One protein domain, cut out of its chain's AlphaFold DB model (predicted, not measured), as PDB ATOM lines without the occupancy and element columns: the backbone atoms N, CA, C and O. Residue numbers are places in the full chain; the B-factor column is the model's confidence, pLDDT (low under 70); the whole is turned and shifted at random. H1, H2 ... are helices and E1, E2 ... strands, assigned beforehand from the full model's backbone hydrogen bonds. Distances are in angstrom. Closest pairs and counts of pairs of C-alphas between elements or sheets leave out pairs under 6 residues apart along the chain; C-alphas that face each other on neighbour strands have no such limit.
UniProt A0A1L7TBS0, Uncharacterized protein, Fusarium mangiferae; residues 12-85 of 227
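Overview. This is residues 12 to 85 of the 227 residues of an uncharacterized protein of Fusarium mangiferae (UniProt A0A1L7TBS0). A narrow, twisted sheet of four strands, with the hairpin E3 and E4 as its longest part, has the helix H2 packed across one face near one end, while the other face bears no named helix. The helix H1 comes before this body like an arm, and residues 12 to 19, of which 14 to 19 belong to H1, stick out and add to the length. The printed part has 74 residues, with two named helices and four named strands in the order H1, H2, E1, E2, E3, E4. The class is mixed, helices and strands, and the sheet is branched and antiparallel. The whole is loose, with a radius of gyration of the C-alphas of 14.7 A and spans of 47 by 22 by 17 A.

Along the chain. H1, residues 14 to 30, begins at C-alpha 14 at (219.733, 216.542, 169.699) and is 24.1 A long. H2, residues 34 to 47, is 20.5 A long and ends at C-alpha 47 at (184.423, 234.777, 161.041). E1 is residues 52 to 55 and E2 residues 59 to 61. E3, residues 64 to 71, is 22.8 A long. E4, residues 76 to 82, is 19.6 A long and ends at C-alpha 82 at (200.418, 227.233, 166.738).

Arrangement. E3 has three neighbours: E1, beside its residues 68 to 71, and E2, beside its residues 64 to 66, lie on one side, and E4 on the other side. E2, E3 and E4 form a meander, each strand the antiparallel neighbour of the one before, with hairpins E2 and E3, and E3 and E4. N 53 and O 70 of E1 and E3 are 2.8 A apart, N 66 and O 59 of E3 and E2 2.9 A, and N 65 and O 81 of E3 and E4 2.8 A, within hydrogen-bond range. H2 is on the sheet at a height of 8.8 A, over E3 and E4, and runs across the strands, at 67 degrees to E3 on the local plane. The closest C-alphas of H2 and E3 are those of Ala 41 and Leu 69, 6.8 A apart. H1 is only just not on the sheet, with 4 pairs of C-alphas within 10 A, and it is apart from H2. In H1 and H2 every O i to N i+4 pair is within hydrogen-bond range.

Size, cuts and confidence. The two C-alphas farthest apart are those of Asp 13 and Asp 73, 47.7 A. Without residues 12 to 19, the body spans 39 by 22 by 17 A. The printed part has no cut, and the five links between named elements are tight. The mean pLDDT of the printed part is 76.4, with residues 12 to 24, 60 to 64 and 82 to 85 under 70.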
ATOM      1  N   ILE A  12     224.416 220.741 168.901       38.81
ATOM      2  CA  ILE A  12     222.957 220.792 168.894       38.81
ATOM      3  C   ILE A  12     222.489 219.827 169.989       38.81
ATOM      4  O   ILE A  12     222.971 218.700 170.064       38.81
ATOM      5  N   ASP A  13     221.615 220.287 170.888       47.66
ATOM      6  CA  ASP A  13     220.996 219.412 171.886       47.66
ATOM      7  C   ASP A  13     219.968 218.517 171.177       47.66
ATOM      8  O   ASP A  13     218.770 218.810 171.122       47.66
ATOM      9  N   ASP A  14     220.484 217.459 170.552       46.00
ATOM     10  CA  ASP A  14     219.733 216.542 169.699       46.00
ATOM     11  C   ASP A  14     218.593 215.859 170.475       46.00
ATOM     12  O   ASP A  14     217.514 215.638 169.932       46.00
ATOM     13  N   LEU A  15     218.768 215.601 171.777       48.16
ATOM     14  CA  LEU A  15     217.821 214.812 172.574       48.16
ATOM     15  C   LEU A  15     216.503 215.524 172.848       48.16
ATOM     16  O   LEU A  15     215.443 214.893 172.891       48.16
ATOM     17  N   ALA A  16     216.546 216.825 173.098       45.50
ATOM     18  CA  ALA A  16     215.327 217.564 173.370       45.50
ATOM     19  C   ALA A  16     214.761 218.267 172.128       45.50
ATOM     20  O   ALA A  16     213.555 218.529 172.092       45.50
ATOM     21  N   TRP A  17     215.553 218.372 171.054       50.06
ATOM     22  CA  TRP A  17     215.021 218.518 169.699       50.06
ATOM     23  C   TRP A  17     214.177 217.291 169.298       50.06
ATOM     24  O   TRP A  17     213.005 217.443 168.964       50.06
ATOM     25  N   GLU A  18     214.695 216.071 169.481       54.69
ATOM     26  CA  GLU A  18     213.995 214.812 169.162       54.69
ATOM     27  C   GLU A  18     212.684 214.615 169.942       54.69
ATOM     28  O   GLU A  18     211.688 214.132 169.392       54.69
ATOM     29  N   ARG A  19     212.646 214.987 171.231       55.59
ATOM     30  CA  ARG A  19     211.421 214.895 172.048       55.59
ATOM     31  C   ARG A  19     210.337 215.853 171.567       55.59
ATOM     32  O   ARG A  19     209.185 215.442 171.438       55.59
ATOM     33  N   ASN A  20     210.708 217.102 171.290       58.72
ATOM     34  CA  ASN A  20     209.769 218.103 170.795       58.72
ATOM     35  C   ASN A  20     209.266 217.730 169.394       58.72
ATOM     36  O   ASN A  20     208.067 217.804 169.141       58.72
ATOM     37  N   ASP A  21     210.152 217.228 168.533       62.06
ATOM     38  CA  ASP A  21     209.801 216.733 167.202       62.06
ATOM     39  C   ASP A  21     208.870 215.518 167.270       62.06
ATOM     40  O   ASP A  21     207.902 215.446 166.517       62.06
ATOM     41  N   THR A  22     209.069 214.602 168.220       65.38
ATOM     42  CA  THR A  22     208.175 213.446 168.401       65.38
ATOM     43  C   THR A  22     206.771 213.873 168.841       65.38
ATOM     44  O   THR A  22     205.774 213.402 168.286       65.38
ATOM     45  N   GLU A  23     206.667 214.763 169.831       66.00
ATOM     46  CA  GLU A  23     205.382 215.296 170.306       66.00
ATOM     47  C   GLU A  23     204.683 216.116 169.210       66.00
ATOM     48  O   GLU A  23     203.475 215.967 168.988       66.00
ATOM     49  N   LEU A  24     205.451 216.919 168.469       65.56
ATOM     50  CA  LEU A  24     204.977 217.689 167.327       65.56
ATOM     51  C   LEU A  24     204.457 216.770 166.221       65.56
ATOM     52  O   LEU A  24     203.339 216.964 165.751       65.56
ATOM     53  N   GLU A  25     205.215 215.745 165.835       71.06
ATOM     54  CA  GLU A  25     204.805 214.775 164.822       71.06
ATOM     55  C   GLU A  25     203.523 214.044 165.224       71.06
ATOM     56  O   GLU A  25     202.619 213.864 164.403       71.06
ATOM     57  N   GLN A  26     203.415 213.611 166.482       77.19
ATOM     58  CA  GLN A  26     202.215 212.940 166.984       77.19
ATOM     59  C   GLN A  26     201.001 213.868 166.939       77.19
ATOM     60  O   GLN A  26     199.937 213.476 166.442       77.19
ATOM     61  N   TRP A  27     201.165 215.111 167.393       76.31
ATOM     62  CA  TRP A  27     200.118 216.121 167.311       76.31
ATOM     63  C   TRP A  27     199.722 216.388 165.854       76.31
ATOM     64  O   TRP A  27     198.546 216.296 165.506       76.31
ATOM     65  N   GLU A  28     200.685 216.593 164.960       71.75
ATOM     66  CA  GLU A  28     200.458 216.836 163.536       71.75
ATOM     67  C   GLU A  28     199.784 215.667 162.804       71.75
ATOM     68  O   GLU A  28     199.022 215.890 161.852       71.75
ATOM     69  N   ARG A  29     200.068 214.422 163.205       77.38
ATOM     70  CA  ARG A  29     199.385 213.220 162.698       77.38
ATOM     71  C   ARG A  29     197.936 213.176 163.171       77.38
ATOM     72  O   ARG A  29     197.059 212.784 162.402       77.38
ATOM     73  N   SER A  30     197.664 213.628 164.396       79.81
ATOM     74  CA  SER A  30     196.307 213.665 164.955       79.81
ATOM     75  C   SER A  30     195.361 214.612 164.200       79.81
ATOM     76  O   SER A  30     194.150 214.377 164.192       79.81
ATOM     77  N   LEU A  31     195.912 215.625 163.516       80.50
ATOM     78  CA  LEU A  31     195.162 216.636 162.763       80.50
ATOM     79  C   LEU A  31     194.559 216.119 161.448       80.50
ATOM     80  O   LEU A  31     193.704 216.787 160.866       80.50
ATOM     81  N   ASN A  32     194.961 214.938 160.959       79.56
ATOM     82  CA  ASN A  32     194.497 214.404 159.673       79.56
ATOM     83  C   ASN A  32     193.160 213.644 159.774       79.56
ATOM     84  O   ASN A  32     193.043 212.499 159.339       79.56
ATOM     85  N   LYS A  33     192.151 214.265 160.394       85.06
ATOM     86  CA  LYS A  33     190.809 213.687 160.567       85.06
ATOM     87  C   LYS A  33     189.774 214.579 159.896       85.06
ATOM     88  O   LYS A  33     189.754 215.774 160.163       85.06
ATOM     89  N   ALA A  34     188.869 214.001 159.103       84.25
ATOM     90  CA  ALA A  34     187.840 214.749 158.368       84.25
ATOM     91  C   ALA A  34     187.017 215.694 159.265       84.25
ATOM     92  O   ALA A  34     186.732 216.824 158.878       84.25
ATOM     93  N   ILE A  35     186.716 215.264 160.497       89.81
ATOM     94  CA  ILE A  35     186.014 216.095 161.481       89.81
ATOM     95  C   ILE A  35     186.767 217.396 161.795       89.81
ATOM     96  O   ILE A  35     186.148 218.448 161.840       89.81
ATOM     97  N   ILE A  36     188.099 217.359 161.920       88.06
ATOM     98  CA  ILE A  36     188.918 218.544 162.217       88.06
ATOM     99  C   ILE A  36     188.857 219.539 161.056       88.06
ATOM    100  O   ILE A  36     188.687 220.731 161.283       88.06
ATOM    101  N   TYR A  37     188.944 219.058 159.814       88.81
ATOM    102  CA  TYR A  37     188.855 219.913 158.627       88.81
ATOM    103  C   TYR A  37     187.497 220.609 158.542       88.81
ATOM    104  O   TYR A  37     187.445 221.812 158.297       88.81
ATOM    105  N   ARG A  38     186.408 219.876 158.805       90.38
ATOM    106  CA  ARG A  38     185.053 220.438 158.805       90.38
ATOM    107  C   ARG A  38     184.877 221.504 159.885       90.38
ATOM    108  O   ARG A  38     184.414 222.596 159.580       90.38
ATOM    109  N   GLU A  39     185.291 221.219 161.118       93.75
ATOM    110  CA  GLU A  39     185.197 222.194 162.212       93.75
ATOM    111  C   GLU A  39     186.029 223.451 161.929       93.75
ATOM    112  O   GLU A  39     185.581 224.564 162.195       93.75
ATOM    113  N   ILE A  40     187.213 223.300 161.331       91.50
ATOM    114  CA  ILE A  40     188.054 224.436 160.942       91.50
ATOM    115  C   ILE A  40     187.402 225.266 159.836       91.50
ATOM    116  O   ILE A  40     187.377 226.491 159.947       91.50
ATOM    117  N   ALA A  41     186.860 224.632 158.794       91.38
ATOM    118  CA  ALA A  41     186.153 225.349 157.736       91.38
ATOM    119  C   ALA A  41     184.951 226.124 158.296       91.38
ATOM    120  O   ALA A  41     184.837 227.325 158.056       91.38
ATOM    121  N   ASN A  42     184.123 225.476 159.120       93.69
ATOM    122  CA  ASN A  42     182.982 226.107 159.789       93.69
ATOM    123  C   ASN A  42     183.415 227.286 160.665       93.69
ATOM    124  O   ASN A  42     182.769 228.335 160.680       93.69
ATOM    125  N   PHE A  43     184.530 227.139 161.382       94.12
ATOM    126  CA  PHE A  43     185.083 228.214 162.194       94.12
ATOM    127  C   PHE A  43     185.524 229.406 161.337       94.12
ATOM    128  O   PHE A  43     185.206 230.546 161.669       94.12
ATOM    129  N   ILE A  44     186.216 229.166 160.220       90.62
ATOM    130  CA  ILE A  44     186.596 230.231 159.282       90.62
ATOM    131  C   ILE A  44     185.341 230.916 158.730       90.62
ATOM    132  O   ILE A  44     185.267 232.141 158.772       90.62
ATOM    133  N   LEU A  45     184.337 230.152 158.294       91.81
ATOM    134  CA  LEU A  45     183.079 230.674 157.749       91.81
ATOM    135  C   LEU A  45     182.303 231.534 158.749       91.81
ATOM    136  O   LEU A  45     181.730 232.553 158.373       91.81
ATOM    137  N   LYS A  46     182.343 231.189 160.040       93.88
ATOM    138  CA  LYS A  46     181.751 232.011 161.104       93.88
ATOM    139  C   LYS A  46     182.375 233.408 161.187       93.88
ATOM    140  O   LYS A  46     181.681 234.366 161.510       93.88
ATOM    141  N   HIS A  47     183.680 233.516 160.946       89.56
ATOM    142  CA  HIS A  47     184.423 234.777 161.041       89.56
ATOM    143  C   HIS A  47     184.561 235.505 159.699       89.56
ATOM    144  O   HIS A  47     184.758 236.718 159.681       89.56
ATOM    145  N   ARG A  48     184.436 234.783 158.586       89.75
ATOM    146  CA  ARG A  48     184.412 235.315 157.227       89.75
ATOM    147  C   ARG A  48     183.363 234.553 156.403       89.75
ATOM    148  O   ARG A  48     183.716 233.572 155.738       89.75
ATOM    149  N   PRO A  49     182.091 234.987 156.452       92.38
ATOM    150  CA  PRO A  49     181.023 234.377 155.668       92.38
ATOM    151  C   PRO A  49     181.291 234.478 154.161       92.38
ATOM    152  O   PRO A  49     181.881 235.458 153.701       92.38
ATOM    153  N   GLY A  50     180.849 233.477 153.402       91.38
ATOM    154  CA  GLY A  50     180.941 233.431 151.942       91.38
ATOM    155  C   GLY A  50     180.847 232.001 151.404       91.38
ATOM    156  O   GLY A  50     180.876 231.050 152.183       91.38
ATOM    157  N   GLU A  51     180.772 231.867 150.080       93.00
ATOM    158  CA  GLU A  51     180.701 230.571 149.391       93.00
ATOM    159  C   GLU A  51     182.081 229.903 149.366       93.00
ATOM    160  O   GLU A  51     182.985 230.325 148.635       93.00
ATOM    161  N   ALA A  52     182.266 228.888 150.210       91.44
ATOM    162  CA  ALA A  52     183.509 228.131 150.295       91.44
ATOM    163  C   ALA A  52     183.614 227.093 149.172       91.44
ATOM    164  O   ALA A  52     182.696 226.316 148.936       91.44
ATOM    165  N   VAL A  53     184.784 227.027 148.539       90.75
ATOM    166  CA  VAL A  53     185.084 226.085 147.451       90.75
ATOM    167  C   VAL A  53     185.947 224.931 147.947       90.75
ATOM    168  O   VAL A  53     185.631 223.762 147.729       90.75
ATOM    169  N   GLU A  54     187.061 225.245 148.609       86.38
ATOM    170  CA  GLU A  54     188.046 224.234 148.995       86.38
ATOM    171  C   GLU A  54     188.803 224.627 150.262       86.38
ATOM    172  O   GLU A  54     189.353 225.723 150.373       86.38
ATOM    173  N   LEU A  55     188.894 223.687 151.209       85.56
ATOM    174  CA  LEU A  55     189.866 223.753 152.295       85.56
ATOM    175  C   LEU A  55     191.133 223.007 151.867       85.56
ATOM    176  O   LEU A  55     191.168 221.775 151.825       85.56
ATOM    177  N   HIS A  56     192.185 223.766 151.568       79.94
ATOM    178  CA  HIS A  56     193.464 223.230 151.111       79.94
ATOM    179  C   HIS A  56     194.137 222.371 152.184       79.94
ATOM    180  O   HIS A  56     193.915 222.533 153.389       79.94
ATOM    181  N   ARG A  57     195.033 221.478 151.745       74.12
ATOM    182  CA  ARG A  57     195.866 220.691 152.666       74.12
ATOM    183  C   ARG A  57     196.638 221.625 153.606       74.12
ATOM    184  O   ARG A  57     197.235 222.592 153.129       74.12
ATOM    185  N   PRO A  58     196.671 221.325 154.914       76.81
ATOM    186  CA  PRO A  58     197.313 222.190 155.878       76.81
ATOM    187  C   PRO A  58     198.806 222.298 155.593       76.81
ATOM    188  O   PRO A  58     199.491 221.290 155.394       76.81
ATOM    189  N   ILE A  59     199.309 223.530 155.605       71.62
ATOM    190  CA  ILE A  59     200.738 223.809 155.496       71.62
ATOM    191  C   ILE A  59     201.309 223.745 156.907       71.62
ATOM    192  O   ILE A  59     200.886 224.495 157.787       71.62
ATOM    193  N   LYS A  60     202.252 222.832 157.116       69.06
ATOM    194  CA  LYS A  60     202.903 222.583 158.402       69.06
ATOM    195  C   LYS A  60     204.328 223.117 158.358       69.06
ATOM    196  O   LYS A  60     205.023 222.920 157.360       69.06
ATOM    197  N   GLY A  61     204.764 223.788 159.417       58.25
ATOM    198  CA  GLY A  61     206.158 224.200 159.545       58.25
ATOM    199  C   GLY A  61     206.385 225.273 160.598       58.25
ATOM    200  O   GLY A  61     205.501 226.073 160.898       58.25
ATOM    201  N   GLY A  62     207.600 225.292 161.153       53.22
ATOM    202  CA  GLY A  62     208.004 226.270 162.163       53.22
ATOM    203  C   GLY A  62     207.084 226.295 163.383       53.22
ATOM    204  O   GLY A  62     206.821 227.379 163.881       53.22
ATOM    205  N   TYR A  63     206.577 225.135 163.826       61.25
ATOM    206  CA  TYR A  63     205.646 225.010 164.962       61.25
ATOM    207  C   TYR A  63     204.288 225.701 164.741       61.25
ATOM    208  O   TYR A  63     203.616 226.144 165.677       61.25
ATOM    209  N   HIS A  64     203.855 225.791 163.482       67.00
ATOM    210  CA  HIS A  64     202.534 226.279 163.099       67.00
ATOM    211  C   HIS A  64     201.896 225.388 162.035       67.00
ATOM    212  O   HIS A  64     202.575 224.790 161.197       67.00
ATOM    213  N   VAL A  65     200.565 225.369 162.044       72.62
ATOM    214  CA  VAL A  65     199.733 224.761 161.010       72.62
ATOM    215  C   VAL A  65     198.819 225.830 160.432       72.62
ATOM    216  O   VAL A  65     198.098 226.505 161.167       72.62
ATOM    217  N   PHE A  66     198.849 225.990 159.114       76.50
ATOM    218  CA  PHE A  66     197.976 226.899 158.384       76.50
ATOM    219  C   PHE A  66     196.908 226.108 157.644       76.50
ATOM    220  O   PHE A  66     197.237 225.211 156.869       76.50
ATOM    221  N   TYR A  67     195.648 226.484 157.830       83.25
ATOM    222  CA  TYR A  67     194.538 226.001 157.016       83.25
ATOM    223  C   TYR A  67     194.042 227.149 156.148       83.25
ATOM    224  O   TYR A  67     193.705 228.211 156.671       83.25
ATOM    225  N   ARG A  68     194.023 226.939 154.830       85.94
ATOM    226  CA  ARG A  68     193.585 227.933 153.845       85.94
ATOM    227  C   ARG A  68     192.255 227.501 153.243       85.94
ATOM    228  O   ARG A  68     192.205 226.460 152.594       85.94
ATOM    229  N   LEU A  69     191.225 228.318 153.428       83.50
ATOM    230  CA  LEU A  69     189.913 228.157 152.812       83.50
ATOM    231  C   LEU A  69     189.798 229.099 151.610       83.50
ATOM    232  O   LEU A  69     189.994 230.308 151.753       83.50
ATOM    233  N   GLU A  70     189.518 228.542 150.442       84.75
ATOM    234  CA  GLU A  70     189.283 229.261 149.190       84.75
ATOM    235  C   GLU A  70     187.788 229.484 148.963       84.75
ATOM    236  O   GLU A  70     186.975 228.627 149.314       84.75
ATOM    237  N   TYR A  71     187.446 230.637 148.394       89.31
ATOM    238  CA  TYR A  71     186.077 231.082 148.140       89.31
ATOM    239  C   TYR A  71     185.824 231.205 146.634       89.31
ATOM    240  O   TYR A  71     186.770 231.329 145.854       89.31
ATOM    241  N   GLU A  72     184.555 231.197 146.224       93.19
ATOM    242  CA  GLU A  72     184.159 231.256 144.805       93.19
ATOM    243  C   GLU A  72     184.629 232.542 144.101       93.19
ATOM    244  O   GLU A  72     184.976 232.522 142.921       93.19
ATOM    245  N   ASP A  73     184.740 233.646 144.842       86.38
ATOM    246  CA  ASP A  73     185.261 234.931 144.354       86.38
ATOM    247  C   ASP A  73     186.784 234.933 144.079       86.38
ATOM    248  O   ASP A  73     187.357 235.964 143.722       86.38
ATOM    249  N   GLY A  74     187.456 233.791 144.263       82.75
ATOM    250  CA  GLY A  74     188.899 233.615 144.091       82.75
ATOM    251  C   GLY A  74     189.738 234.097 145.277       82.75
ATOM    252  O   GLY A  74     190.967 233.983 145.256       82.75
ATOM    253  N   THR A  75     189.117 234.628 146.332       85.19
ATOM    254  CA  THR A  75     189.820 235.048 147.547       85.19
ATOM    255  C   THR A  75     190.064 233.869 148.494       85.19
ATOM    256  O   THR A  75     189.624 232.737 148.285       85.19
ATOM    257  N   SER A  76     190.813 234.095 149.574       82.69
ATOM    258  CA  SER A  76     191.055 233.060 150.580       82.69
ATOM    259  C   SER A  76     191.114 233.627 151.990       82.69
ATOM    260  O   SER A  76     191.573 234.746 152.205       82.69
ATOM    261  N   ALA A  77     190.711 232.805 152.954       79.62
ATOM    262  CA  ALA A  77     190.951 233.024 154.372       79.62
ATOM    263  C   ALA A  77     191.943 231.991 154.897       79.62
ATOM    264  O   ALA A  77     191.989 230.856 154.421       79.62
ATOM    265  N   VAL A  78     192.732 232.378 155.894       81.19
ATOM    266  CA  VAL A  78     193.701 231.490 156.530       81.19
ATOM    267  C   VAL A  78     193.524 231.544 158.036       81.19
ATOM    268  O   VAL A  78     193.478 232.624 158.619       81.19
ATOM    269  N   ILE A  79     193.493 230.376 158.671       80.25
ATOM    270  CA  ILE A  79     193.694 230.254 160.115       80.25
ATOM    271  C   ILE A  79     195.073 229.655 160.384       80.25
ATOM    272  O   ILE A  79     195.456 228.637 159.804       80.25
ATOM    273  N   ARG A  80     195.825 230.310 161.272       77.56
ATOM    274  CA  ARG A  80     197.112 229.846 161.805       77.56
ATOM    275  C   ARG A  80     196.880 229.264 163.194       77.56
ATOM    276  O   ARG A  80     196.425 229.975 164.089       77.56
ATOM    277  N   ILE A  81     197.232 227.998 163.379       75.94
ATOM    278  CA  ILE A  81     197.185 227.305 164.665       75.94
ATOM    279  C   ILE A  81     198.628 227.007 165.090       75.94
ATOM    280  O   ILE A  81     199.302 226.219 164.426       75.94
ATOM    281  N   PRO A  82     199.144 227.637 166.156       68.12
ATOM    282  CA  PRO A  82     200.418 227.233 166.738       68.12
ATOM    283  C   PRO A  82     200.345 225.803 167.265       68.12
ATOM    284  O   PRO A  82     199.338 225.408 167.854       68.12
ATOM    285  N   SER A  83     201.427 225.050 167.088       65.38
ATOM    286  CA  SER A  83     201.562 223.759 167.738       65.38
ATOM    287  C   SER A  83     201.657 223.947 169.254       65.38
ATOM    288  O   SER A  83     202.184 224.962 169.731       65.38
ATOM    289  N   PRO A  84     201.172 222.975 170.034       62.25
ATOM    290  CA  PRO A  84     201.484 222.898 171.448       62.25
ATOM    291  C   PRO A  84     202.972 222.547 171.572       62.25
ATOM    292  O   PRO A  84     203.330 221.377 171.584       62.25
ATOM    293  N   ALA A  85     203.864 223.539 171.574       54.56
ATOM    294  CA  ALA A  85     205.248 223.274 171.955       54.56
ATOM    295  C   ALA A  85     205.346 223.251 173.478       54.56
ATOM    296  O   ALA A  85     204.820 224.141 174.152       54.56
TER     297      ALA A  85